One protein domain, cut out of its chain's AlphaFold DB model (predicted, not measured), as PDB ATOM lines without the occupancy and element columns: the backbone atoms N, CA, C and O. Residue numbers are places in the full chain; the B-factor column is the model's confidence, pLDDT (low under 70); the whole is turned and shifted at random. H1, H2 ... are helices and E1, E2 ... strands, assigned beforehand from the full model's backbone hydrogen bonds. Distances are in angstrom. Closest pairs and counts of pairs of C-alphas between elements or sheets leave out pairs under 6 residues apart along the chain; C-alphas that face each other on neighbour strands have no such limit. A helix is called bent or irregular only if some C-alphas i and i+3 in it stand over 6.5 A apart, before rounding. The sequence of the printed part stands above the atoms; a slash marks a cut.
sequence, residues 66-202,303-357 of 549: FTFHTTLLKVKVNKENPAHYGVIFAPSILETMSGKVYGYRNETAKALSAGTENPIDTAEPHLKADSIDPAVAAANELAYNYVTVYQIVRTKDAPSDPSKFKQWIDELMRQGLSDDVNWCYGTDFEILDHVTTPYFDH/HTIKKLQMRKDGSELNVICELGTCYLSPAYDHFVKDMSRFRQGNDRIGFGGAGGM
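AT A GLANCE: This is residues 66 to 202 and 303 to 357 of the 549 residues of an uncharacterized protein of marine sediment metagenome (UniProt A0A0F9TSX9). A twisted sheet of five strands curls round the long helix H4, while the hairpin of E6 and E7 covers part of its other face, with H2 packed on both sheet and hairpin. Residues 329 to 335 and 337 to 346, of which 335 and 337 to 342 belong to H5, stick out from this body. The printed part has 192 residues with five named helices and eight named strands, in the order E1 E2 H1 E3 H2 H3 E4 H4 E5 E6 E7 H5 E8, of mixed class. The large sheet runs E2, E3, E4, E1, E5, all antiparallel; the whole is compact, with a radius of gyration of the C-alphas of 17.7 A and spans of 51 by 47 by 37 A.

HOW THE PARTS SIT: E1, residues 66 to 76, is an inner strand with antiparallel neighbours E4, residues 144 to 154 (N 73 and O 147, 2.8 A), and E5, residues 189 to 202 (N 70 and O 195, 2.9 A). E3, residues 98 to 106, is the antiparallel neighbour of E4, with N 105 and O 148 2.8 A apart, and of the edge strand E2, residues 87 to 89, with N 88 and O 104 3.0 A apart. H1, residues 91 to 96, is on the sheet at a height of 8.2 A, over E3. H4, residues 162 to 179, is on the sheet too, the closest C-alphas to E3 being those of Val 101 and Gly 176, 5.3 A; with H1 on the other face this makes three layers. E4, H4 and E5 form a split strand-helix-strand unit, two strands running the same way with E1 between them, its crossover right-handed. H2, residues 107 to 113, and H3, residues 134 to 140, form a helical hairpin and touch, closest at the C-alphas of Ala 109 and Val 136, 5.1 A. H2 and H4 lie on opposite faces; H3 only grazes the sheet. E6, residues 304 to 310, and E7, residues 316 to 322, form a hairpin, with N 307 and O 319 2.9 A apart, and their sheet makes a sandwich, two sheets face to face, with the large sheet, the parts that face each other being 11.0 A centre to centre. The closest C-alphas of H2 and E7 are those of Ala 111 and Val 319, 5.4 A. H5, residues 335 to 342, touches no helix and is irregular, with C-alphas 338 and 341 7.7 A apart; E8, residues 348 to 350, pairs with no named strand. Every O i to N i+4 pair is within hydrogen-bond range in H2, H3 and H4, against 1 of 2 in H1 and 1 of 4 in H5, where 3 of 5 O i to N i+3 pairs are.

IN THESE COORDINATES: E1 begins at C-alpha 66, (-1.679, 31.051, 30.533), and is 30.9 A long. E4 measures 32.7 A, H4 25.6 A and E3 22.5 A. E5 measures 35.2 A, bends by 66 degrees at residue 192 and ends at C-alpha 202, (-5.650, 22.693, 32.625). E8 ends at C-alpha 350, (16.648, 17.747, 13.365).

THE WHOLE: The C-alphas of Asp 121 and Asp 161 are the two farthest apart, 54.5 A. Residues 203 to 302 are not printed, and C-alphas 202 and 303 are 21.7 A apart across the cut. The links H2 to H3 and E7 to H5 are long. Residues 114 to 130 and 352 to 356 have pLDDT under 70; the mean of the printed part is 88.1.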
ATOM      1  N   PHE A  66      -2.645  29.989  30.742       95.56
ATOM      2  CA  PHE A  66      -1.679  31.051  30.533       95.56
ATOM      3  C   PHE A  66      -2.043  31.845  29.281       95.56
ATOM      4  O   PHE A  66      -2.662  31.321  28.359       95.56
ATOM      5  N   THR A  67      -1.600  33.094  29.208       95.62
ATOM      6  CA  THR A  67      -1.537  33.816  27.942       95.62
ATOM      7  C   THR A  67      -0.129  33.653  27.407       95.62
ATOM      8  O   THR A  67       0.831  34.174  27.986       95.62
ATOM      9  N   PHE A  68      -0.008  32.918  26.303       95.62
ATOM     10  CA  PHE A  68       1.248  32.759  25.589       95.62
ATOM     11  C   PHE A  68       1.307  33.766  24.444       95.62
ATOM     12  O   PHE A  68       0.385  33.848  23.624       95.62
ATOM     13  N   HIS A  69       2.372  34.562  24.429       96.75
ATOM     14  CA  HIS A  69       2.587  35.609  23.445       96.75
ATOM     15  C   HIS A  69       3.945  35.425  22.777       96.75
ATOM     16  O   HIS A  69       4.973  35.289  23.446       96.75
ATOM     17  N   THR A  70       3.944  35.420  21.450       97.25
ATOM     18  CA  THR A  70       5.164  35.314  20.654       97.25
ATOM     19  C   THR A  70       5.226  36.435  19.645       97.25
ATOM     20  O   THR A  70       4.224  36.697  18.976       97.25
ATOM     21  N   THR A  71       6.410  37.008  19.465       98.00
ATOM     22  CA  THR A  71       6.623  38.114  18.528       98.00
ATOM     23  C   THR A  71       7.754  37.766  17.578       98.00
ATOM     24  O   THR A  71       8.843  37.384  18.010       98.00
ATOM     25  N   LEU A  72       7.500  37.887  16.276       98.50
ATOM     26  CA  LEU A  72       8.505  37.725  15.236       98.50
ATOM     27  C   LEU A  72       9.160  39.071  14.945       98.50
ATOM     28  O   LEU A  72       8.508  40.022  14.512       98.50
ATOM     29  N   LEU A  73      10.471  39.119  15.132       98.44
ATOM     30  CA  LEU A  73      11.303  40.291  14.925       98.44
ATOM     31  C   LEU A  73      12.215  40.092  13.718       98.44
ATOM     32  O   LEU A  73      12.757  39.006  13.501       98.44
ATOM     33  N   LYS A  74      12.445  41.164  12.965       98.00
ATOM     34  CA  LYS A  74      13.604  41.294  12.082       98.00
ATOM     35  C   LYS A  74      14.642  42.133  12.802       98.00
ATOM     36  O   LYS A  74      14.388  43.294  13.117       98.00
ATOM     37  N   VAL A  75      15.799  41.544  13.062       97.31
ATOM     38  CA  VAL A  75      16.846  42.160  13.877       97.31
ATOM     39  C   VAL A  75      18.103  42.352  13.055       97.31
ATOM     40  O   VAL A  75      18.484  41.472  12.279       97.31
ATOM     41  N   LYS A  76      18.768  43.492  13.217       95.69
ATOM     42  CA  LYS A  76      20.073  43.715  12.598       95.69
ATOM     43  C   LYS A  76      21.119  42.837  13.280       95.69
ATOM     44  O   LYS A  76      21.125  42.692  14.500       95.69
ATOM     45  N   VAL A  77      22.022  42.252  12.497       94.12
ATOM     46  CA  VAL A  77      23.153  41.529  13.084       94.12
ATOM     47  C   VAL A  77      24.113  42.523  13.734       94.12
ATOM     48  O   VAL A  77      24.564  43.479  13.098       94.12
ATOM     49  N   ASN A  78      24.431  42.285  15.004       92.44
ATOM     50  CA  ASN A  78      25.386  43.081  15.756       92.44
ATOM     51  C   ASN A  78      26.789  42.473  15.631       92.44
ATOM     52  O   ASN A  78      27.059  41.411  16.179       92.44
ATOM     53  N   LYS A  79      27.689  43.143  14.905       90.00
ATOM     54  CA  LYS A  79      29.068  42.659  14.706       90.00
ATOM     55  C   LYS A  79      29.960  42.835  15.935       90.00
ATOM     56  O   LYS A  79      30.961  42.140  16.046       90.00
ATOM     57  N   GLU A  80      29.616  43.763  16.824       91.31
ATOM     58  CA  GLU A  80      30.363  44.021  18.061       91.31
ATOM     59  C   GLU A  80      29.956  43.048  19.174       91.31
ATOM     60  O   GLU A  80      30.752  42.755  20.062       91.31
ATOM     61  N   ASN A  81      28.733  42.515  19.099       90.69
ATOM     62  CA  ASN A  81      28.206  41.496  20.001       90.69
ATOM     63  C   ASN A  81      27.456  40.410  19.199       90.69
ATOM     64  O   ASN A  81      26.221  40.411  19.171       90.69
ATOM     65  N   PRO A  82      28.176  39.531  18.478       91.75
ATOM     66  CA  PRO A  82      27.557  38.495  17.654       91.75
ATOM     67  C   PRO A  82      26.790  37.479  18.509       91.75
ATOM     68  O   PRO A  82      27.133  37.220  19.662       91.75
ATOM     69  N   ALA A  83      25.756  36.859  17.935       92.94
ATOM     70  CA  ALA A  83      25.002  35.826  18.635       92.94
ATOM     71  C   ALA A  83      25.883  34.592  18.874       92.94
ATOM     72  O   ALA A  83      26.497  34.087  17.941       92.94
ATOM     73  N   HIS A  84      25.907  34.066  20.100       90.62
ATOM     74  CA  HIS A  84      26.619  32.813  20.402       90.62
ATOM     75  C   HIS A  84      25.708  31.585  20.281       90.62
ATOM     76  O   HIS A  84      26.154  30.500  19.919       90.62
ATOM     77  N   TYR A  85      24.411  31.767  20.534       91.56
ATOM     78  CA  TYR A  85      23.412  30.701  20.568       91.56
ATOM     79  C   TYR A  85      22.250  31.005  19.616       91.56
ATOM     80  O   TYR A  85      21.838  32.157  19.461       91.56
ATOM     81  N   GLY A  86      21.687  29.959  19.011       92.25
ATOM     82  CA  GLY A  86      20.487  30.047  18.180       92.25
ATOM     83  C   GLY A  86      19.195  30.068  18.999       92.25
ATOM     84  O   GLY A  86      18.182  30.588  18.540       92.25
ATOM     85  N   VAL A  87      19.226  29.545  20.227       93.69
ATOM     86  CA  VAL A  87      18.132  29.611  21.203       93.69
ATOM     87  C   VAL A  87      18.684  30.071  22.542       93.69
ATOM     88  O   VAL A  87      19.689  29.534  22.999       93.69
ATOM     89  N   ILE A  88      17.990  31.004  23.191       94.69
ATOM     90  CA  ILE A  88      18.222  31.368  24.591       94.69
ATOM     91  C   ILE A  88      16.984  31.042  25.414       94.69
ATOM     92  O   ILE A  88      15.864  31.359  25.012       94.69
ATOM     93  N   PHE A  89      17.204  30.450  26.584       95.25
ATOM     94  CA  PHE A  89      16.193  30.258  27.615       95.25
ATOM     95  C   PHE A  89      16.669  30.836  28.948       95.25
ATOM     96  O   PHE A  89      17.800  30.595  29.370       95.25
ATOM     97  N   ALA A  90      15.794  31.578  29.619       95.06
ATOM     98  CA  ALA A  90      16.022  32.230  30.897       95.06
ATOM     99  C   ALA A  90      15.048  31.674  31.950       95.06
ATOM    100  O   ALA A  90      13.954  32.220  32.133       95.06
ATOM    101  N   PRO A  91      15.422  30.593  32.658       94.31
ATOM    102  CA  PRO A  91      14.483  29.900  33.529       94.31
ATOM    103  C   PRO A  91      13.944  30.784  34.662       94.31
ATOM    104  O   PRO A  91      12.745  30.782  34.919       94.31
ATOM    105  N   SER A  92      14.792  31.614  35.274       92.56
ATOM    106  CA  SER A  92      14.404  32.510  36.378       92.56
ATOM    107  C   SER A  92      13.403  33.587  35.960       92.56
ATOM    108  O   SER A  92      12.552  33.979  36.754       92.56
ATOM    109  N   ILE A  93      13.455  34.046  34.704       93.69
ATOM    110  CA  ILE A  93      12.448  34.976  34.176       93.69
ATOM    111  C   ILE A  93      11.118  34.237  34.023       93.69
ATOM    112  O   ILE A  93      10.086  34.722  34.496       93.69
ATOM    113  N   LEU A  94      11.149  33.040  33.424       94.75
ATOM    114  CA  LEU A  94       9.962  32.209  33.238       94.75
ATOM    115  C   LEU A  94       9.291  31.856  34.572       94.75
ATOM    116  O   LEU A  94       8.067  31.853  34.641       94.75
ATOM    117  N   GLU A  95      10.060  31.613  35.637       92.94
ATOM    118  CA  GLU A  95       9.522  31.302  36.968       92.94
ATOM    119  C   GLU A  95       8.508  32.341  37.472       92.94
ATOM    120  O   GLU A  95       7.537  31.984  38.143       92.94
ATOM    121  N   THR A  96       8.692  33.612  37.100       91.44
ATOM    122  CA  THR A  96       7.773  34.694  37.480       91.44
ATOM    123  C   THR A  96       6.466  34.678  36.684       91.44
ATOM    124  O   THR A  96       5.434  35.106  37.208       91.44
ATOM    125  N   MET A  97       6.501  34.181  35.437       93.62
ATOM    126  CA  MET A  97       5.425  34.291  34.440       93.62
ATOM    127  C   MET A  97       4.832  35.709  34.404       93.62
ATOM    128  O   MET A  97       3.625  35.902  34.519       93.62
ATOM    129  N   SER A  98       5.706  36.715  34.323       92.75
ATOM    130  CA  SER A  98       5.351  38.140  34.407       92.75
ATOM    131  C   SER A  98       5.017  38.783  33.059       92.75
ATOM    132  O   SER A  98       4.772  39.983  33.002       92.75
ATOM    133  N   GLY A  99       5.046  38.019  31.963       94.75
ATOM    134  CA  GLY A  99       4.959  38.551  30.603       94.75
ATOM    135  C   GLY A  99       6.286  39.090  30.060       94.75
ATOM    136  O   GLY A  99       6.343  39.473  28.899       94.75
ATOM    137  N   LYS A 100       7.373  39.095  30.839       95.00
ATOM    138  CA  LYS A 100       8.721  39.405  30.332       95.00
ATOM    139  C   LYS A 100       9.226  38.331  29.362       95.00
ATOM    140  O   LYS A 100       8.804  37.173  29.423       95.00
ATOM    141  N   VAL A 101      10.151  38.718  28.481       96.25
ATOM    142  CA  VAL A 101      10.791  37.792  27.534       96.25
ATOM    143  C   VAL A 101      11.643  36.799  28.308       96.25
ATOM    144  O   VAL A 101      12.649  37.171  28.906       96.25
ATOM    145  N   TYR A 102      11.250  35.530  28.286       95.56
ATOM    146  CA  TYR A 102      11.981  34.462  28.971       95.56
ATOM    147  C   TYR A 102      12.845  33.632  28.016       95.56
ATOM    148  O   TYR A 102      13.597  32.759  28.444       95.56
ATOM    149  N   GLY A 103      12.743  33.873  26.715       95.62
ATOM    150  CA  GLY A 103      13.554  33.191  25.727       95.62
ATOM    151  C   GLY A 103      13.329  33.733  24.331       95.62
ATOM    152  O   GLY A 103      12.369  34.458  24.066       95.62
ATOM    153  N   TYR A 104      14.221  33.355  23.426       96.50
ATOM    154  CA  TYR A 104      14.081  33.649  22.009       96.50
ATOM    155  C   TYR A 104      14.730  32.563  21.161       96.50
ATOM    156  O   TYR A 104      15.578  31.794  21.625       96.50
ATOM    157  N   ARG A 105      14.347  32.535  19.888       95.44
ATOM    158  CA  ARG A 105      14.899  31.648  18.877       95.44
ATOM    159  C   ARG A 105      15.234  32.416  17.608       95.44
ATOM    160  O   ARG A 105      14.374  33.069  17.028       95.44
ATOM    161  N   ASN A 106      16.469  32.278  17.146       95.94
ATOM    162  CA  ASN A 106      16.915  32.749  15.843       95.94
ATOM    163  C   ASN A 106      16.458  31.759  14.757       95.94
ATOM    164  O   ASN A 106      17.050  30.695  14.560       95.94
ATOM    165  N   GLU A 107      15.374  32.113  14.070       95.75
ATOM    166  CA  GLU A 107      14.765  31.301  13.014       95.75
ATOM    167  C   GLU A 107      15.674  31.211  11.787       95.75
ATOM    168  O   GLU A 107      15.726  30.166  11.139       95.75
ATOM    169  N   THR A 108      16.448  32.265  11.503       95.38
ATOM    170  CA  THR A 108      17.439  32.264  10.419       95.38
ATOM    171  C   THR A 108      18.558  31.257  10.696       95.38
ATOM    172  O   THR A 108      18.865  30.434   9.835       95.38
ATOM    173  N   ALA A 109      19.124  31.252  11.908       93.00
ATOM    174  CA  ALA A 109      20.124  30.260  12.312       93.00
ATOM    175  C   ALA A 109      19.548  28.837  12.278       93.00
ATOM    176  O   ALA A 109      20.202  27.915  11.796       93.00
ATOM    177  N   LYS A 110      18.293  28.650  12.708       91.44
ATOM    178  CA  LYS A 110      17.597  27.361  12.582       91.44
ATOM    179  C   LYS A 110      17.503  26.912  11.120       91.44
ATOM    180  O   LYS A 110      17.839  25.770  10.823       91.44
ATOM    181  N   ALA A 111      17.090  27.787  10.205       90.75
ATOM    182  CA  ALA A 111      16.991  27.464   8.781       90.75
ATOM    183  C   ALA A 111      18.357  27.110   8.165       90.75
ATOM    184  O   ALA A 111      18.443  26.222   7.325       90.75
ATOM    185  N   LEU A 112      19.435  27.751   8.622       88.88
ATOM    186  CA  LEU A 112      20.810  27.424   8.222       88.88
ATOM    187  C   LEU A 112      21.325  26.102   8.817       88.88
ATOM    188  O   LEU A 112      22.282  25.540   8.293       88.88
ATOM    189  N   SER A 113      20.694  25.601   9.882       81.19
ATOM    190  CA  SER A 113      20.993  24.288  10.472       81.19
ATOM    191  C   SER A 113      20.220  23.133   9.822       81.19
ATOM    192  O   SER A 113      20.518  21.971  10.085       81.19
ATOM    193  N   ALA A 114      19.208  23.423   8.999       68.50
ATOM    194  CA  ALA A 114      18.365  22.394   8.402       68.50
ATOM    195  C   ALA A 114      19.164  21.559   7.386       68.50
ATOM    196  O   ALA A 114      19.697  22.089   6.413       68.50
ATOM    197  N   GLY A 115      19.228  20.243   7.605       54.66
ATOM    198  CA  GLY A 115      19.842  19.295   6.670       54.66
ATOM    199  C   GLY A 115      21.368  19.182   6.738       54.66
ATOM    200  O   GLY A 115      21.945  18.489   5.905       54.66
ATOM    201  N   THR A 116      22.041  19.811   7.707       54.31
ATOM    202  CA  THR A 116      23.464  19.540   7.942       54.31
ATOM    203  C   THR A 116      23.621  18.210   8.687       54.31
ATOM    204  O   THR A 116      23.090  18.026   9.783       54.31
ATOM    205  N   GLU A 117      24.319  17.246   8.074       47.59
ATOM    206  CA  GLU A 117      24.699  16.003   8.754       47.59
ATOM    207  C   GLU A 117      25.591  16.327   9.955       47.59
ATOM    208  O   GLU A 117      26.518  17.128   9.850       47.59
ATOM    209  N   ASN A 118      25.292  15.697  11.093       52.09
ATOM    210  CA  ASN A 118      26.011  15.837  12.358       52.09
ATOM    211  C   ASN A 118      27.518  15.547  12.184       52.09
ATOM    212  O   ASN A 118      27.890  14.371  12.112       52.09
ATOM    213  N   PRO A 119      28.422  16.540  12.236       37.97
ATOM    214  CA  PRO A 119      29.845  16.268  12.301       37.97
ATOM    215  C   PRO A 119      30.226  16.116  13.779       37.97
ATOM    216  O   PRO A 119      30.727  17.049  14.398       37.97
ATOM    217  N   ILE A 120      29.946  14.958  14.385       45.19
ATOM    218  CA  ILE A 120      30.544  14.601  15.682       45.19
ATOM    219  C   ILE A 120      31.294  13.285  15.528       45.19
ATOM    220  O   ILE A 120      30.698  12.207  15.468       45.19
ATOM    221  N   ASP A 121      32.616  13.420  15.483       36.75
ATOM    222  CA  ASP A 121      33.596  12.334  15.521       36.75
ATOM    223  C   ASP A 121      34.374  12.316  16.854       36.75
ATOM    224  O   ASP A 121      35.426  11.697  16.967       36.75
ATOM    225  N   THR A 122      33.910  13.026  17.895       40.75
ATOM    226  CA  THR A 122      34.629  13.073  19.180       40.75
ATOM    227  C   THR A 122      33.708  12.954  20.391       40.75
ATOM    228  O   THR A 122      32.634  13.546  20.462       40.75
ATOM    229  N   ALA A 123      34.158  12.158  21.362       40.25
ATOM    230  CA  ALA A 123      33.426  11.736  22.555       40.25
ATOM    231  C   ALA A 123      33.338  12.795  23.682       40.25
ATOM    232  O   ALA A 123      32.827  12.486  24.752       40.25
ATOM    233  N   GLU A 124      33.801  14.037  23.469       48.34
ATOM    234  CA  GLU A 124      33.804  15.091  24.508       48.34
ATOM    235  C   GLU A 124      33.269  16.486  24.068       48.34
ATOM    236  O   GLU A 124      33.926  17.501  24.319       48.34
ATOM    237  N   PRO A 125      32.089  16.636  23.428       45.28
ATOM    238  CA  PRO A 125      31.638  17.945  22.928       45.28
ATOM    239  C   PRO A 125      31.052  18.870  24.011       45.28
ATOM    240  O   PRO A 125      30.971  20.078  23.812       45.28
ATOM    241  N   HIS A 126      30.639  18.340  25.167       49.03
ATOM    242  CA  HIS A 126      29.817  19.067  26.150       49.03
ATOM    243  C   HIS A 126      30.558  20.133  26.984       49.03
ATOM    244  O   HIS A 126      29.965  20.702  27.901       49.03
ATOM    245  N   LEU A 127      31.845  20.388  26.716       47.12
ATOM    246  CA  LEU A 127      32.727  21.093  27.657       47.12
ATOM    247  C   LEU A 127      33.507  22.289  27.089       47.12
ATOM    248  O   LEU A 127      34.124  23.009  27.873       47.12
ATOM    249  N   LYS A 128      33.481  22.568  25.778       52.84
ATOM    250  CA  LYS A 128      34.155  23.765  25.237       52.84
ATOM    251  C   LYS A 128      33.169  24.925  25.122       52.84
ATOM    252  O   LYS A 128      32.538  25.114  24.091       52.84
ATOM    253  N   ALA A 129      33.058  25.704  26.198       53.12
ATOM    254  CA  ALA A 129      32.175  26.872  26.301       53.12
ATOM    255  C   ALA A 129      32.367  27.915  25.174       53.12
ATOM    256  O   ALA A 129      31.438  28.660  24.875       53.12
ATOM    257  N   ASP A 130      33.528  27.923  24.511       61.00
ATOM    258  CA  ASP A 130      33.906  28.965  23.549       61.00
ATOM    259  C   ASP A 130      33.592  28.627  22.080       61.00
ATOM    260  O   ASP A 130      33.778  29.470  21.205       61.00
ATOM    261  N   SER A 131      33.121  27.413  21.760       70.12
ATOM    262  CA  SER A 131      32.763  27.079  20.372       70.12
ATOM    263  C   SER A 131      31.377  27.612  20.003       70.12
ATOM    264  O   SER A 131      30.418  27.417  20.748       70.12
ATOM    265  N   ILE A 132      31.265  28.241  18.834       82.56
ATOM    266  CA  ILE A 132      29.995  28.685  18.250       82.56
ATOM    267  C   ILE A 132      29.439  27.612  17.306       82.56
ATOM    268  O   ILE A 132      30.189  26.974  16.566       82.56
ATOM    269  N   ASP A 133      28.120  27.419  17.317       85.38
ATOM    270  CA  ASP A 133      27.449  26.545  16.355       85.38
ATOM    271  C   ASP A 133      27.625  27.089  14.914       85.38
ATOM    272  O   ASP A 133      27.408  28.287  14.691       85.38
ATOM    273  N   PRO A 134      27.994  26.258  13.916       86.19
ATOM    274  CA  PRO A 134      28.232  26.723  12.547       86.19
ATOM    275  C   PRO A 134      27.048  27.457  11.908       86.19
ATOM    276  O   PRO A 134      27.255  28.400  11.145       86.19
ATOM    277  N   ALA A 135      25.810  27.069  12.221       88.75
ATOM    278  CA  ALA A 135      24.624  27.728  11.688       88.75
ATOM    279  C   ALA A 135      24.408  29.108  12.327       88.75
ATOM    280  O   ALA A 135      23.981  30.047  11.653       88.75
ATOM    281  N   VAL A 136      24.759  29.260  13.608       91.75
ATOM    282  CA  VAL A 136      24.759  30.561  14.295       91.75
ATOM    283  C   VAL A 136      25.869  31.456  13.742       91.75
ATOM    284  O   VAL A 136      25.620  32.622  13.442       91.75
ATOM    285  N   ALA A 137      27.067  30.907  13.515       91.19
ATOM    286  CA  ALA A 137      28.161  31.625  12.868       91.19
ATOM    287  C   ALA A 137      27.762  32.113  11.464       91.19
ATOM    288  O   ALA A 137      27.938  33.286  11.147       91.19
ATOM    289  N   ALA A 138      27.138  31.254  10.654       91.31
ATOM    290  CA  ALA A 138      26.623  31.633   9.340       91.31
ATOM    291  C   ALA A 138      25.525  32.711   9.422       91.31
ATOM    292  O   ALA A 138      25.495  33.620   8.592       91.31
ATOM    293  N   ALA A 139      24.654  32.662  10.433       94.25
ATOM    294  CA  ALA A 139      23.646  33.697  10.664       94.25
ATOM    295  C   ALA A 139      24.270  35.051  11.056       94.25
ATOM    296  O   ALA A 139      23.767  36.097  10.651       94.25
ATOM    297  N   ASN A 140      25.385  35.055  11.795       95.25
ATOM    298  CA  ASN A 140      26.133  36.274  12.139       95.25
ATOM    299  C   ASN A 140      26.843  36.919  10.938       95.25
ATOM    300  O   ASN A 140      27.281  38.065  11.010       95.25
ATOM    301  N   GLU A 141      26.946  36.214   9.815       93.94
ATOM    302  CA  GLU A 141      27.491  36.777   8.584       93.94
ATOM    303  C   GLU A 141      26.435  37.535   7.762       93.94
ATOM    304  O   GLU A 141      26.784  38.286   6.848       93.94
ATOM    305  N   LEU A 142      25.145  37.370   8.066       94.12
ATOM    306  CA  LEU A 142      24.055  38.030   7.350       94.12
ATOM    307  C   LEU A 142      23.849  39.479   7.819       94.12
ATOM    308  O   LEU A 142      24.366  39.920   8.840       94.12
ATOM    309  N   ALA A 143      23.081  40.253   7.048       93.19
ATOM    310  CA  ALA A 143      22.757  41.635   7.412       93.19
ATOM    311  C   ALA A 143      21.715  41.720   8.543       93.19
ATOM    312  O   ALA A 143      21.741  42.642   9.359       93.19
ATOM    313  N   TYR A 144      20.787  40.766   8.572       95.88
ATOM    314  CA  TYR A 144      19.713  40.674   9.550       95.88
ATOM    315  C   TYR A 144      19.345  39.209   9.782       95.88
ATOM    316  O   TYR A 144      19.613  38.363   8.929       95.88
ATOM    317  N   ASN A 145      18.694  38.947  10.912       97.25
ATOM    318  CA  ASN A 145      18.092  37.664  11.249       97.25
ATOM    319  C   ASN A 145      16.597  37.836  11.536       97.25
ATOM    320  O   ASN A 145      16.150  38.904  11.959       97.25
ATOM    321  N   TYR A 146      15.835  36.764  11.345       98.25
ATOM    322  CA  TYR A 146      14.484  36.628  11.870       98.25
ATOM    323  C   TYR A 146      14.552  35.924  13.225       98.25
ATOM    324  O   TYR A 146      15.142  34.848  13.343       98.25
ATOM    325  N   VAL A 147      13.981  36.541  14.256       98.12
ATOM    326  CA  VAL A 147      14.054  36.063  15.641       98.12
ATOM    327  C   VAL A 147      12.665  36.077  16.264       98.12
ATOM    328  O   VAL A 147      12.012  37.114  16.290       98.12
ATOM    329  N   THR A 148      12.228  34.939  16.788       97.81
ATOM    330  CA  THR A 148      10.974  34.817  17.541       97.81
ATOM    331  C   THR A 148      11.277  34.944  19.029       97.81
ATOM    332  O   THR A 148      12.141  34.228  19.537       97.81
ATOM    333  N   VAL A 149      10.588  35.836  19.738       97.50
ATOM    334  CA  VAL A 149      10.697  35.999  21.199       97.50
ATOM    335  C   VAL A 149       9.469  35.422  21.898       97.50
ATOM    336  O   VAL A 149       8.376  35.438  21.332       97.50
ATOM    337  N   TYR A 150       9.652  34.911  23.118       97.06
ATOM    338  CA  TYR A 150       8.619  34.209  23.882       97.06
ATOM    339  C   TYR A 150       8.325  34.914  25.203       97.06
ATOM    340  O   TYR A 150       9.228  35.174  26.005       97.06
ATOM    341  N   GLN A 151       7.043  35.178  25.439       97.19
ATOM    342  CA  GLN A 151       6.507  35.781  26.653       97.19
ATOM    343  C   GLN A 151       5.339  34.933  27.154       97.19
ATOM    344  O   GLN A 151       4.541  34.413  26.374       97.19
ATOM    345  N   ILE A 152       5.235  34.781  28.470       95.88
ATOM    346  CA  ILE A 152       4.125  34.060  29.091       95.88
ATOM    347  C   ILE A 152       3.711  34.742  30.385       95.88
ATOM    348  O   ILE A 152       4.549  35.213  31.161       95.88
ATOM    349  N   VAL A 153       2.402  34.786  30.604       95.75
ATOM    350  CA  VAL A 153       1.786  35.322  31.813       95.75
ATOM    351  C   VAL A 153       0.625  34.435  32.240       95.75
ATOM    352  O   VAL A 153      -0.024  33.811  31.404       95.75
ATOM    353  N   ARG A 154       0.336  34.367  33.542       94.00
ATOM    354  CA  ARG A 154      -0.939  33.799  34.006       94.00
ATOM    355  C   ARG A 154      -2.077  34.663  33.476       94.00
ATOM    356  O   ARG A 154      -2.087  35.861  33.731       94.00
ATOM    357  N   THR A 155      -3.045  34.079  32.775       92.56
ATOM    358  CA  THR A 155      -4.088  34.854  32.075       92.56
ATOM    359  C   THR A 155      -4.829  35.807  33.007       92.56
ATOM    360  O   THR A 155      -5.072  36.957  32.656       92.56
ATOM    361  N   LYS A 156      -5.115  35.358  34.236       91.81
ATOM    362  CA  LYS A 156      -5.786  36.160  35.271       91.81
ATOM    363  C   LYS A 156      -4.999  37.393  35.735       91.81
ATOM    364  O   LYS A 156      -5.602  38.314  36.273       91.81
ATOM    365  N   ASP A 157      -3.683  37.404  35.536       93.56
ATOM    366  CA  ASP A 157      -2.805  38.513  35.920       93.56
ATOM    367  C   ASP A 157      -2.629  39.528  34.772       93.56
ATOM    368  O   ASP A 157      -2.052  40.597  34.973       93.56
ATOM    369  N   ALA A 158      -3.102  39.205  33.564       94.12
ATOM    370  CA  ALA A 158      -2.956  40.043  32.382       94.12
ATOM    371  C   ALA A 158      -4.136  41.023  32.215       94.12
ATOM    372  O   ALA A 158      -5.262  40.717  32.619       94.12
ATOM    373  N   PRO A 159      -3.932  42.190  31.571       95.25
ATOM    374  CA  PRO A 159      -5.039  43.059  31.184       95.25
ATOM    375  C   PRO A 159      -6.054  42.309  30.308       95.25
ATOM    376  O   PRO A 159      -5.681  41.699  29.309       95.25
ATOM    377  N   SER A 160      -7.341  42.387  30.653       91.88
ATOM    378  CA  SER A 160      -8.414  41.726  29.896       91.88
ATOM    379  C   SER A 160      -8.799  42.453  28.605       91.88
ATOM    380  O   SER A 160      -9.335  41.837  27.687       91.88
ATOM    381  N   ASP A 161      -8.531  43.761  28.518       94.12
ATOM    382  CA  ASP A 161      -8.743  44.541  27.297       94.12
ATOM    383  C   ASP A 161      -7.629  44.244  26.274       94.12
ATOM    384  O   ASP A 161      -6.456  44.474  26.590       94.12
ATOM    385  N   PRO A 162      -7.952  43.791  25.046       91.31
ATOM    386  CA  PRO A 162      -6.943  43.401  24.060       91.31
ATOM    387  C   PRO A 162      -5.967  44.518  23.672       91.31
ATOM    388  O   PRO A 162      -4.783  44.253  23.456       91.31
ATOM    389  N   SER A 163      -6.433  45.770  23.601       92.56
ATOM    390  CA  SER A 163      -5.585  46.907  23.223       92.56
ATOM    391  C   SER A 163      -4.596  47.245  24.339       92.56
ATOM    392  O   SER A 163      -3.404  47.420  24.079       92.56
ATOM    393  N   LYS A 164      -5.069  47.273  25.592       95.50
ATOM    394  CA  LYS A 164      -4.213  47.457  26.772       95.50
ATOM    395  C   LYS A 164      -3.239  46.300  26.950       95.50
ATOM    396  O   LYS A 164      -2.079  46.552  27.255       95.50
ATOM    397  N   PHE A 165      -3.683  45.060  26.733       95.19
ATOM    398  CA  PHE A 165      -2.813  43.886  26.764       95.19
ATOM    399  C   PHE A 165      -1.668  44.040  25.764       95.19
ATOM    400  O   PHE A 165      -0.510  43.888  26.141       95.19
ATOM    401  N   LYS A 166      -1.986  44.394  24.511       93.88
ATOM    402  CA  LYS A 166      -0.985  44.556  23.456       93.88
ATOM    403  C   LYS A 166       0.049  45.625  23.812       93.88
ATOM    404  O   LYS A 166       1.243  45.377  23.697       93.88
ATOM    405  N   GLN A 167      -0.393  46.801  24.258       95.44
ATOM    406  CA  GLN A 167       0.535  47.858  24.658       95.44
ATOM    407  C   GLN A 167       1.440  47.396  25.812       95.44
ATOM    408  O   GLN A 167       2.658  47.539  25.745       95.44
ATOM    409  N   TRP A 168       0.842  46.805  26.845       97.00
ATOM    410  CA  TRP A 168       1.549  46.342  28.033       97.00
ATOM    411  C   TRP A 168       2.583  45.247  27.722       97.00
ATOM    412  O   TRP A 168       3.718  45.319  28.191       97.00
ATOM    413  N   ILE A 169       2.227  44.255  26.899       96.12
ATOM    414  CA  ILE A 169       3.135  43.151  26.560       96.12
ATOM    415  C   ILE A 169       4.278  43.611  25.641       96.12
ATOM    416  O   ILE A 169       5.409  43.154  25.814       96.12
ATOM    417  N   ASP A 170       4.019  44.566  24.737       94.62
ATOM    418  CA  ASP A 170       5.037  45.192  23.882       94.62
ATOM    419  C   ASP A 170       6.047  46.003  24.723       94.62
ATOM    420  O   ASP A 170       7.254  45.971  24.463       94.62
ATOM    421  N   GLU A 171       5.579  46.717  25.753       95.56
ATOM    422  CA  GLU A 171       6.436  47.447  26.697       95.56
ATOM    423  C   GLU A 171       7.325  46.491  27.507       95.56
ATOM    424  O   GLU A 171       8.541  46.694  27.580       95.56
ATOM    425  N   LEU A 172       6.752  45.407  28.042       95.19
ATOM    426  CA  LEU A 172       7.506  44.365  28.747       95.19
ATOM    427  C   LEU A 172       8.513  43.651  27.847       95.19
ATOM    428  O   LEU A 172       9.593  43.287  28.313       95.19
ATOM    429  N   MET A 173       8.183  43.463  26.568       96.06
ATOM    430  CA  MET A 173       9.118  42.908  25.598       96.06
ATOM    431  C   MET A 173      10.344  43.811  25.483       96.06
ATOM    432  O   MET A 173      11.467  43.349  25.655       96.06
ATOM    433  N   ARG A 174      10.139  45.112  25.242       94.69
ATOM    434  CA  ARG A 174      11.240  46.074  25.075       94.69
ATOM    435  C   ARG A 174      12.128  46.165  26.316       94.69
ATOM    436  O   ARG A 174      13.342  46.171  26.160       94.69
ATOM    437  N   GLN A 175      11.534  46.184  27.510       90.50
ATOM    438  CA  GLN A 175      12.269  46.168  28.782       90.50
ATOM    439  C   GLN A 175      13.045  44.856  28.979       90.50
ATOM    440  O   GLN A 175      14.222  44.860  29.323       90.50
ATOM    441  N   GLY A 176      12.406  43.711  28.719       85.19
ATOM    442  CA  GLY A 176      13.042  42.404  28.890       85.19
ATOM    443  C   GLY A 176      14.235  42.194  27.955       85.19
ATOM    444  O   GLY A 176      15.238  41.615  28.367       85.19
ATOM    445  N   LEU A 177      14.145  42.698  26.720       90.06
ATOM    446  CA  LEU A 177      15.237  42.661  25.742       90.06
ATOM    447  C   LEU A 177      16.397  43.608  26.086       90.06
ATOM    448  O   LEU A 177      17.492  43.398  25.573       90.06
ATOM    449  N   SER A 178      16.194  44.643  26.909       83.88
ATOM    450  CA  SER A 178      17.288  45.525  27.334       83.88
ATOM    451  C   SER A 178      17.986  45.033  28.601       83.88
ATOM    452  O   SER A 178      19.210  45.124  28.683       83.88
ATOM    453  N   ASP A 179      17.224  44.496  29.561       81.19
ATOM    454  CA  ASP A 179      17.703  44.379  30.945       81.19
ATOM    455  C   ASP A 179      17.767  42.937  31.471       81.19
ATOM    456  O   ASP A 179      18.524  42.657  32.405       81.19
ATOM    457  N   ASP A 180      16.968  42.019  30.917       82.94
ATOM    458  CA  ASP A 180      16.711  40.730  31.565       82.94
ATOM    459  C   ASP A 180      17.283  39.531  30.799       82.94
ATOM    460  O   ASP A 180      18.019  38.730  31.380       82.94
ATOM    461  N   VAL A 181      16.927  39.368  29.519       87.81
ATOM    462  CA  VAL A 181      17.377  38.229  28.701       87.81
ATOM    463  C   VAL A 181      18.699  38.565  28.010       87.81
ATOM    464  O   VAL A 181      18.947  39.719  27.679       87.81
ATOM    465  N   ASN A 182      19.557  37.568  27.758       90.44
ATOM    466  CA  ASN A 182      20.820  37.772  27.037       90.44
ATOM    467  C   ASN A 182      20.585  38.110  25.551       90.44
ATOM    468  O   ASN A 182      20.741  37.257  24.678       90.44
ATOM    469  N   TRP A 183      20.155  39.336  25.268       93.69
ATOM    470  CA  TRP A 183      19.805  39.823  23.942       93.69
ATOM    471  C   TRP A 183      20.998  40.501  23.262       93.69
ATOM    472  O   TRP A 183      21.453  41.568  23.670       93.69
ATOM    473  N   CYS A 184      21.496  39.905  22.178       92.06
ATOM    474  CA  CYS A 184      22.696  40.392  21.489       92.06
ATOM    475  C   CYS A 184      22.424  41.378  20.334       92.06
ATOM    476  O   CYS A 184      23.344  42.036  19.850       92.06
ATOM    477  N   TYR A 185      21.174  41.521  19.883       92.50
ATOM    478  CA  TYR A 185      20.855  42.237  18.636       92.50
ATOM    479  C   TYR A 185      20.613  43.749  18.797       92.50
ATOM    480  O   TYR A 185      20.366  44.442  17.812       92.50
ATOM    481  N   GLY A 186      20.704  44.279  20.020       89.38
ATOM    482  CA  GLY A 186      20.467  45.697  20.305       89.38
ATOM    483  C   GLY A 186      18.996  46.114  20.164       89.38
ATOM    484  O   GLY A 186      18.095  45.282  20.086       89.38
ATOM    485  N   THR A 187      18.731  47.418  20.160       90.56
ATOM    486  CA  THR A 187      17.360  47.966  20.193       90.56
ATOM    487  C   THR A 187      16.762  48.247  18.810       90.56
ATOM    488  O   THR A 187      15.605  48.649  18.722       90.56
ATOM    489  N   ASP A 188      17.542  48.074  17.740       90.44
ATOM    490  CA  ASP A 188      17.129  48.322  16.354       90.44
ATOM    491  C   ASP A 188      16.525  47.050  15.739       90.44
ATOM    492  O   ASP A 188      17.229  46.186  15.202       90.44
ATOM    493  N   PHE A 189      15.206  46.910  15.875       95.50
ATOM    494  CA  PHE A 189      14.445  45.791  15.330       95.50
ATOM    495  C   PHE A 189      13.065  46.220  14.824       95.50
ATOM    496  O   PHE A 189      12.438  47.148  15.340       95.50
ATOM    497  N   GLU A 190      12.563  45.480  13.842       97.12
ATOM    498  CA  GLU A 190      11.220  45.620  13.282       97.12
ATOM    499  C   GLU A 190      10.334  44.476  13.794       97.12
ATOM    500  O   GLU A 190      10.711  43.307  13.694       97.12
ATOM    501  N   ILE A 191       9.154  44.798  14.331       97.06
ATOM    502  CA  ILE A 191       8.132  43.796  14.660       97.06
ATOM    503  C   ILE A 191       7.402  43.441  13.367       97.06
ATOM    504  O   ILE A 191       6.755  44.299  12.772       97.06
ATOM    505  N   LEU A 192       7.500  42.182  12.946       97.44
ATOM    506  CA  LEU A 192       6.874  41.704  11.716       97.44
ATOM    507  C   LEU A 192       5.503  41.084  11.952       97.44
ATOM    508  O   LEU A 192       4.617  41.238  11.118       97.44
ATOM    509  N   ASP A 193       5.359  40.328  13.039       96.69
ATOM    510  CA  ASP A 193       4.136  39.598  13.363       96.69
ATOM    511  C   ASP A 193       4.107  39.236  14.853       96.69
ATOM    512  O   ASP A 193       5.142  39.269  15.525       96.69
ATOM    513  N   HIS A 194       2.935  38.884  15.366       95.62
ATOM    514  CA  HIS A 194       2.760  38.385  16.721       95.62
ATOM    515  C   HIS A 194       1.543  37.469  16.829       95.62
ATOM    516  O   HIS A 194       0.559  37.596  16.105       95.62
ATOM    517  N   VAL A 195       1.592  36.572  17.806       94.56
ATOM    518  CA  VAL A 195       0.484  35.686  18.153       94.56
ATOM    519  C   VAL A 195       0.255  35.786  19.648       94.56
ATOM    520  O   VAL A 195       1.187  35.635  20.432       94.56
ATOM    521  N   THR A 196      -0.995  36.020  20.031       94.50
ATOM    522  CA  THR A 196      -1.464  35.934  21.415       94.50
ATOM    523  C   THR A 196      -2.510  34.840  21.480       94.50
ATOM    524  O   THR A 196      -3.480  34.872  20.722       94.50
ATOM    525  N   THR A 197      -2.342  33.890  22.392       91.75
ATOM    526  CA  THR A 197      -3.313  32.814  22.585       91.75
ATOM    527  C   THR A 197      -3.481  32.511  24.073       91.75
ATOM    528  O   THR A 197      -2.474  32.438  24.786       91.75
ATOM    529  N   PRO A 198      -4.717  32.275  24.557       92.50
ATOM    530  CA  PRO A 198      -4.910  31.417  25.718       92.50
ATOM    531  C   PRO A 198      -4.196  30.095  25.443       92.50
ATOM    532  O   PRO A 198      -4.238  29.590  24.314       92.50
ATOM    533  N   TYR A 199      -3.471  29.577  26.418       94.75
ATOM    534  CA  TYR A 199      -2.560  28.465  26.229       94.75
ATOM    535  C   TYR A 199      -2.592  27.552  27.438       94.75
ATOM    536  O   TYR A 199      -2.488  28.011  28.577       94.75
ATOM    537  N   PHE A 200      -2.685  26.257  27.151       96.25
ATOM    538  CA  PHE A 200      -2.674  25.181  28.118       96.25
ATOM    539  C   PHE A 200      -3.788  25.298  29.155       96.25
ATOM    540  O   PHE A 200      -3.545  25.539  30.335       96.25
ATOM    541  N   ASP A 201      -5.023  25.108  28.691       96.62
ATOM    542  CA  ASP A 201      -6.172  24.917  29.574       96.62
ATOM    543  C   ASP A 201      -5.986  23.637  30.390       96.62
ATOM    544  O   ASP A 201      -5.904  22.533  29.841       96.62
ATOM    545  N   HIS A 202      -5.921  23.786  31.707       96.88
ATOM    546  CA  HIS A 202      -5.650  22.693  32.625       96.88
ATOM    547  C   HIS A 202      -6.428  22.851  33.932       96.88
ATOM    548  O   HIS A 202      -7.009  23.892  34.230       96.88
ATOM    549  N   HIS A 303       0.903  28.635  14.178       95.88
ATOM    550  CA  HIS A 303       1.153  29.779  13.302       95.88
ATOM    551  C   HIS A 303       2.546  29.676  12.695       95.88
ATOM    552  O   HIS A 303       3.547  29.915  13.373       95.88
ATOM    553  N   THR A 304       2.581  29.345  11.410       96.94
ATOM    554  CA  THR A 304       3.809  29.240  10.629       96.94
ATOM    555  C   THR A 304       3.894  30.431   9.687       96.94
ATOM    556  O   THR A 304       3.013  30.632   8.854       96.94
ATOM    557  N   ILE A 305       4.970  31.207   9.787       96.75
ATOM    558  CA  ILE A 305       5.259  32.322   8.888       96.75
ATOM    559  C   ILE A 305       6.486  31.960   8.062       96.75
ATOM    560  O   ILE A 305       7.551  31.687   8.609       96.75
ATOM    561  N   LYS A 306       6.355  31.994   6.735       96.12
ATOM    562  CA  LYS A 306       7.480  31.791   5.818       96.12
ATOM    563  C   LYS A 306       8.092  33.141   5.456       96.12
ATOM    564  O   LYS A 306       7.382  34.059   5.040       96.12
ATOM    565  N   LYS A 307       9.405  33.280   5.625       96.50
ATOM    566  CA  LYS A 307      10.175  34.457   5.213       96.50
ATOM    567  C   LYS A 307      11.272  34.053   4.243       96.50
ATOM    568  O   LYS A 307      11.817  32.959   4.337       96.50
ATOM    569  N   LEU A 308      11.603  34.960   3.334       94.38
ATOM    570  CA  LEU A 308      12.698  34.792   2.391       94.38
ATOM    571  C   LEU A 308      13.902  35.593   2.880       94.38
ATOM    572  O   LEU A 308      13.796  36.797   3.110       94.38
ATOM    573  N   GLN A 309      15.041  34.930   3.037       94.06
ATOM    574  CA  GLN A 309      16.305  35.536   3.433       94.06
ATOM    575  C   GLN A 309      17.294  35.430   2.273       94.06
ATOM    576  O   GLN A 309      17.612  34.333   1.824       94.06
ATOM    577  N   MET A 310      17.839  36.561   1.825       90.81
ATOM    578  CA  MET A 310      18.931  36.553   0.848       90.81
ATOM    579  C   MET A 310      20.256  36.217   1.531       90.81
ATOM    580  O   MET A 310      20.608  36.830   2.547       90.81
ATOM    581  N   ARG A 311      20.996  35.263   0.960       86.81
ATOM    582  CA  ARG A 311      22.367  34.918   1.355       86.81
ATOM    583  C   ARG A 311      23.385  35.809   0.636       86.81
ATOM    584  O   ARG A 311      23.068  36.487  -0.341       86.81
ATOM    585  N   LYS A 312      24.636  35.805   1.116       82.19
ATOM    586  CA  LYS A 312      25.731  36.607   0.528       82.19
ATOM    587  C   LYS A 312      26.047  36.238  -0.923       82.19
ATOM    588  O   LYS A 312      26.469  37.102  -1.681       82.19
ATOM    589  N   ASP A 313      25.863  34.974  -1.289       86.06
ATOM    590  CA  ASP A 313      26.089  34.454  -2.642       86.06
ATOM    591  C   ASP A 313      24.928  34.753  -3.610       86.06
ATOM    592  O   ASP A 313      24.970  34.342  -4.766       86.06
ATOM    593  N   GLY A 314      23.897  35.474  -3.152       86.69
ATOM    594  CA  GLY A 314      22.710  35.801  -3.936       86.69
ATOM    595  C   GLY A 314      21.653  34.698  -3.964       86.69
ATOM    596  O   GLY A 314      20.608  34.905  -4.574       86.69
ATOM    597  N   SER A 315      21.878  33.557  -3.306       89.19
ATOM    598  CA  SER A 315      20.866  32.506  -3.186       89.19
ATOM    599  C   SER A 315      19.811  32.835  -2.124       89.19
ATOM    600  O   SER A 315      20.041  33.596  -1.177       89.19
ATOM    601  N   GLU A 316      18.630  32.252  -2.298       92.31
ATOM    602  CA  GLU A 316      17.481  32.420  -1.416       92.31
ATOM    603  C   GLU A 316      17.437  31.324  -0.342       92.31
ATOM    604  O   GLU A 316      17.683  30.148  -0.607       92.31
ATOM    605  N   LEU A 317      17.100  31.714   0.886       91.56
ATOM    606  CA  LEU A 317      16.851  30.819   2.010       91.56
ATOM    607  C   LEU A 317      15.419  31.003   2.508       91.56
ATOM    608  O   LEU A 317      15.053  32.084   2.970       91.56
ATOM    609  N   ASN A 318      14.640  29.924   2.487       92.94
ATOM    610  CA  ASN A 318      13.349  29.876   3.160       92.94
ATOM    611  C   ASN A 318      13.562  29.747   4.670       92.94
ATOM    612  O   ASN A 318      14.156  28.785   5.155       92.94
ATOM    613  N   VAL A 319      13.069  30.729   5.415       95.44
ATOM    614  CA  VAL A 319      13.093  30.757   6.872       95.44
ATOM    615  C   VAL A 319      11.682  30.497   7.379       95.44
ATOM    616  O   VAL A 319      10.777  31.311   7.192       95.44
ATOM    617  N   ILE A 320      11.498  29.342   8.014       95.69
ATOM    618  CA  ILE A 320      10.237  28.960   8.646       95.69
ATOM    619  C   ILE A 320      10.225  29.492  10.076       95.69
ATOM    620  O   ILE A 320      10.986  29.017  10.920       95.69
ATOM    621  N   CYS A 321       9.353  30.448  10.367       96.81
ATOM    622  CA  CYS A 321       9.172  31.024  11.695       96.81
ATOM    623  C   CYS A 321       7.923  30.422  12.350       96.81
ATOM    624  O   CYS A 321       6.812  30.643  11.872       96.81
ATOM    625  N   GLU A 322       8.098  29.674  13.440       95.38
ATOM    626  CA  GLU A 322       6.978  29.074  14.181       95.38
ATOM    627  C   GLU A 322       6.652  29.918  15.414       95.38
ATOM    628  O   GLU A 322       7.449  29.986  16.355       95.38
ATOM    629  N   LEU A 323       5.471  30.533  15.406       96.06
ATOM    630  CA  LEU A 323       4.942  31.390  16.474       96.06
ATOM    631  C   LEU A 323       3.996  30.618  17.419       96.06
ATOM    632  O   LEU A 323       3.416  31.172  18.343       96.06
ATOM    633  N   GLY A 324       3.830  29.314  17.197       94.19
ATOM    634  CA  GLY A 324       3.057  28.425  18.060       94.19
ATOM    635  C   GLY A 324       3.714  27.054  18.141       94.19
ATOM    636  O   GLY A 324       4.865  26.930  18.561       94.19
ATOM    637  N   THR A 325       2.996  26.017  17.706       94.12
ATOM    638  CA  THR A 325       3.515  24.645  17.605       94.12
ATOM    639  C   THR A 325       4.823  24.603  16.812       94.12
ATOM    640  O   THR A 325       4.891  25.128  15.706       94.12
ATOM    641  N   CYS A 326       5.860  23.960  17.357       90.50
ATOM    642  CA  CYS A 326       7.176  23.923  16.715       90.50
ATOM    643  C   CYS A 326       7.808  22.528  16.682       90.50
ATOM    644  O   CYS A 326       8.300  22.101  15.640       90.50
ATOM    645  N   TYR A 327       7.775  21.802  17.798       91.25
ATOM    646  CA  TYR A 327       8.603  20.613  17.984       91.25
ATOM    647  C   TYR A 327       7.841  19.297  17.829       91.25
ATOM    648  O   TYR A 327       6.656  19.208  18.137       91.25
ATOM    649  N   LEU A 328       8.576  18.261  17.432       93.12
ATOM    650  CA  LEU A 328       8.199  16.856  17.551       93.12
ATOM    651  C   LEU A 328       9.247  16.132  18.395       93.12
ATOM    652  O   LEU A 328      10.452  16.294  18.169       93.12
ATOM    653  N   SER A 329       8.782  15.298  19.319       91.62
ATOM    654  CA  SER A 329       9.610  14.347  20.064       91.62
ATOM    655  C   SER A 329       9.536  12.948  19.431       91.62
ATOM    656  O   SER A 329       8.684  12.703  18.573       91.62
ATOM    657  N   PRO A 330      10.373  11.984  19.845       89.94
ATOM    658  CA  PRO A 330      10.262  10.584  19.414       89.94
ATOM    659  C   PRO A 330       8.912   9.920  19.731       89.94
ATOM    660  O   PRO A 330       8.551   8.927  19.110       89.94
ATOM    661  N   ALA A 331       8.109  10.475  20.643       93.75
ATOM    662  CA  ALA A 331       6.746   9.987  20.868       93.75
ATOM    663  C   ALA A 331       5.797  10.271  19.681       93.75
ATOM    664  O   ALA A 331       4.742   9.649  19.577       93.75
ATOM    665  N   TYR A 332       6.181  11.155  18.752       96.38
ATOM    666  CA  TYR A 332       5.420  11.446  17.536       96.38
ATOM    667  C   TYR A 332       5.634  10.415  16.417       96.38
ATOM    668  O   TYR A 332       5.038  10.577  15.359       96.38
ATOM    669  N   ASP A 333       6.443   9.364  16.584       94.62
ATOM    670  CA  ASP A 333       6.785   8.449  15.478       94.62
ATOM    671  C   ASP A 333       5.542   7.833  14.799       94.62
ATOM    672  O   ASP A 333       5.463   7.797  13.570       94.62
ATOM    673  N   HIS A 334       4.524   7.436  15.571       94.62
ATOM    674  CA  HIS A 334       3.256   6.932  15.022       94.62
ATOM    675  C   HIS A 334       2.435   8.029  14.330       94.62
ATOM    676  O   HIS A 334       1.970   7.832  13.211       94.62
ATOM    677  N   PHE A 335       2.345   9.221  14.924       96.38
ATOM    678  CA  PHE A 335       1.731  10.386  14.277       96.38
ATOM    679  C   PHE A 335       2.419  10.702  12.934       96.38
ATOM    680  O   PHE A 335       1.780  10.905  11.901       96.38
ATOM    681  N   VAL A 336       3.751  10.662  12.913       96.31
ATOM    682  CA  VAL A 336       4.582  10.817  11.715       96.31
ATOM    683  C   VAL A 336       4.479   9.602  10.792       96.31
ATOM    684  O   VAL A 336       4.895   9.669   9.648       96.31
ATOM    685  N   LYS A 337       3.861   8.490  11.152       95.69
ATOM    686  CA  LYS A 337       3.501   7.470  10.160       95.69
ATOM    687  C   LYS A 337       2.167   7.818   9.502       95.69
ATOM    688  O   LYS A 337       2.086   7.910   8.274       95.69
ATOM    689  N   ASP A 338       1.174   8.138  10.319       94.81
ATOM    690  CA  ASP A 338      -0.212   8.340   9.892       94.81
ATOM    691  C   ASP A 338      -0.415   9.603   9.050       94.81
ATOM    692  O   ASP A 338      -1.204   9.613   8.106       94.81
ATOM    693  N   MET A 339       0.361  10.660   9.300       94.88
ATOM    694  CA  MET A 339       0.262  11.905   8.525       94.88
ATOM    695  C   MET A 339       0.974  11.855   7.150       94.88
ATOM    696  O   MET A 339       1.227  12.897   6.550       94.88
ATOM    697  N   SER A 340       1.379  10.676   6.657       94.12
ATOM    698  CA  SER A 340       2.286  10.518   5.493       94.12
ATOM    699  C   SER A 340       1.744  11.059   4.189       94.12
ATOM    700  O   SER A 340       2.481  11.627   3.386       94.12
ATOM    701  N   ARG A 341       0.435  10.982   4.018       93.88
ATOM    702  CA  ARG A 341      -0.266  11.548   2.867       93.88
ATOM    703  C   ARG A 341      -0.401  13.079   2.894       93.88
ATOM    704  O   ARG A 341      -0.739  13.653   1.866       93.88
ATOM    705  N   PHE A 342      -0.097  13.745   4.015       95.81
ATOM    706  CA  PHE A 342      -0.244  15.202   4.193       95.81
ATOM    707  C   PHE A 342       1.093  15.949   4.343       95.81
ATOM    708  O   PHE A 342       1.119  17.065   4.849       95.81
ATOM    709  N   ARG A 343       2.221  15.338   3.960       93.19
ATOM    710  CA  ARG A 343       3.557  15.906   4.225       93.19
ATOM    711  C   ARG A 343       4.479  16.010   3.016       93.19
ATOM    712  O   ARG A 343       5.694  15.981   3.173       93.19
ATOM    713  N   GLN A 344       3.953  16.068   1.797       93.62
ATOM    714  CA  GLN A 344       4.849  16.153   0.640       93.62
ATOM    715  C   GLN A 344       5.678  17.432   0.713       93.62
ATOM    716  O   GLN A 344       5.123  18.510   0.923       93.62
ATOM    717  N   GLY A 345       6.994  17.279   0.563       92.69
ATOM    718  CA  GLY A 345       7.959  18.369   0.701       92.69
ATOM    719  C   GLY A 345       8.118  18.897   2.130       92.69
ATOM    720  O   GLY A 345       8.836  19.869   2.320       92.69
ATOM    721  N   ASN A 346       7.461  18.287   3.120       94.62
ATOM    722  CA  ASN A 346       7.500  18.703   4.516       94.62
ATOM    723  C   ASN A 346       8.128  17.602   5.380       94.62
ATOM    724  O   ASN A 346       7.445  16.826   6.053       94.62
ATOM    725  N   ASP A 347       9.448  17.510   5.304       92.69
ATOM    726  CA  ASP A 347      10.227  16.463   5.941       92.69
ATOM    727  C   ASP A 347      10.425  16.734   7.433       92.69
ATOM    728  O   ASP A 347      10.480  17.877   7.897       92.69
ATOM    729  N   ARG A 348      10.565  15.657   8.209       91.69
ATOM    730  CA  ARG A 348      10.956  15.752   9.616       91.69
ATOM    731  C   ARG A 348      12.468  15.941   9.698       91.69
ATOM    732  O   ARG A 348      13.222  15.043   9.333       91.69
ATOM    733  N   ILE A 349      12.901  17.077  10.231       88.12
ATOM    734  CA  ILE A 349      14.311  17.471  10.333       88.12
ATOM    735  C   ILE A 349      14.750  17.646  11.791       88.12
ATOM    736  O   ILE A 349      13.939  17.945  12.671       88.12
ATOM    737  N   GLY A 350      16.045  17.457  12.060       81.31
ATOM    738  CA  GLY A 350      16.648  17.747  13.365       81.31
ATOM    739  C   GLY A 350      16.559  19.234  13.723       81.31
ATOM    740  O   GLY A 350      16.508  20.090  12.841       81.31
ATOM    741  N   PHE A 351      16.532  19.549  15.022       77.06
ATOM    742  CA  PHE A 351      16.422  20.931  15.489       77.06
ATOM    743  C   PHE A 351      17.704  21.432  16.159       77.06
ATOM    744  O   PHE A 351      17.937  21.177  17.347       77.06
ATOM    745  N   GLY A 352      18.469  22.243  15.426       60.44
ATOM    746  CA  GLY A 352      19.578  23.022  15.973       60.44
ATOM    747  C   GLY A 352      20.857  22.229  16.218       60.44
ATOM    748  O   GLY A 352      21.368  22.301  17.331       60.44
ATOM    749  N   GLY A 353      21.339  21.519  15.190       49.59
ATOM    750  CA  GLY A 353      22.717  21.024  15.082       49.59
ATOM    751  C   GLY A 353      23.207  20.071  16.184       49.59
ATOM    752  O   GLY A 353      22.586  19.861  17.223       49.59
ATOM    753  N   ALA A 354      24.363  19.463  15.942       42.38
ATOM    754  CA  ALA A 354      24.995  18.530  16.864       42.38
ATOM    755  C   ALA A 354      25.616  19.250  18.086       42.38
ATOM    756  O   ALA A 354      26.131  20.359  17.973       42.38
ATOM    757  N   GLY A 355      25.650  18.599  19.256       47.69
ATOM    758  CA  GLY A 355      26.605  18.949  20.329       47.69
ATOM    759  C   GLY A 355      26.111  19.903  21.419       47.69
ATOM    760  O   GLY A 355      26.884  20.283  22.292       47.69
ATOM    761  N   GLY A 356      24.829  20.279  21.423       62.31
ATOM    762  CA  GLY A 356      24.234  21.052  22.523       62.31
ATOM    763  C   GLY A 356      24.642  22.531  22.587       62.31
ATOM    764  O   GLY A 356      24.208  23.220  23.508       62.31
ATOM    765  N   MET A 357      25.411  23.025  21.606       75.56
ATOM    766  CA  MET A 357      25.898  24.413  21.542       75.56
ATOM    767  C   MET A 357      24.905  25.389  20.902       75.56
ATOM    768  O   MET A 357      25.031  26.593  21.084       75.56
TER     769      MET A 357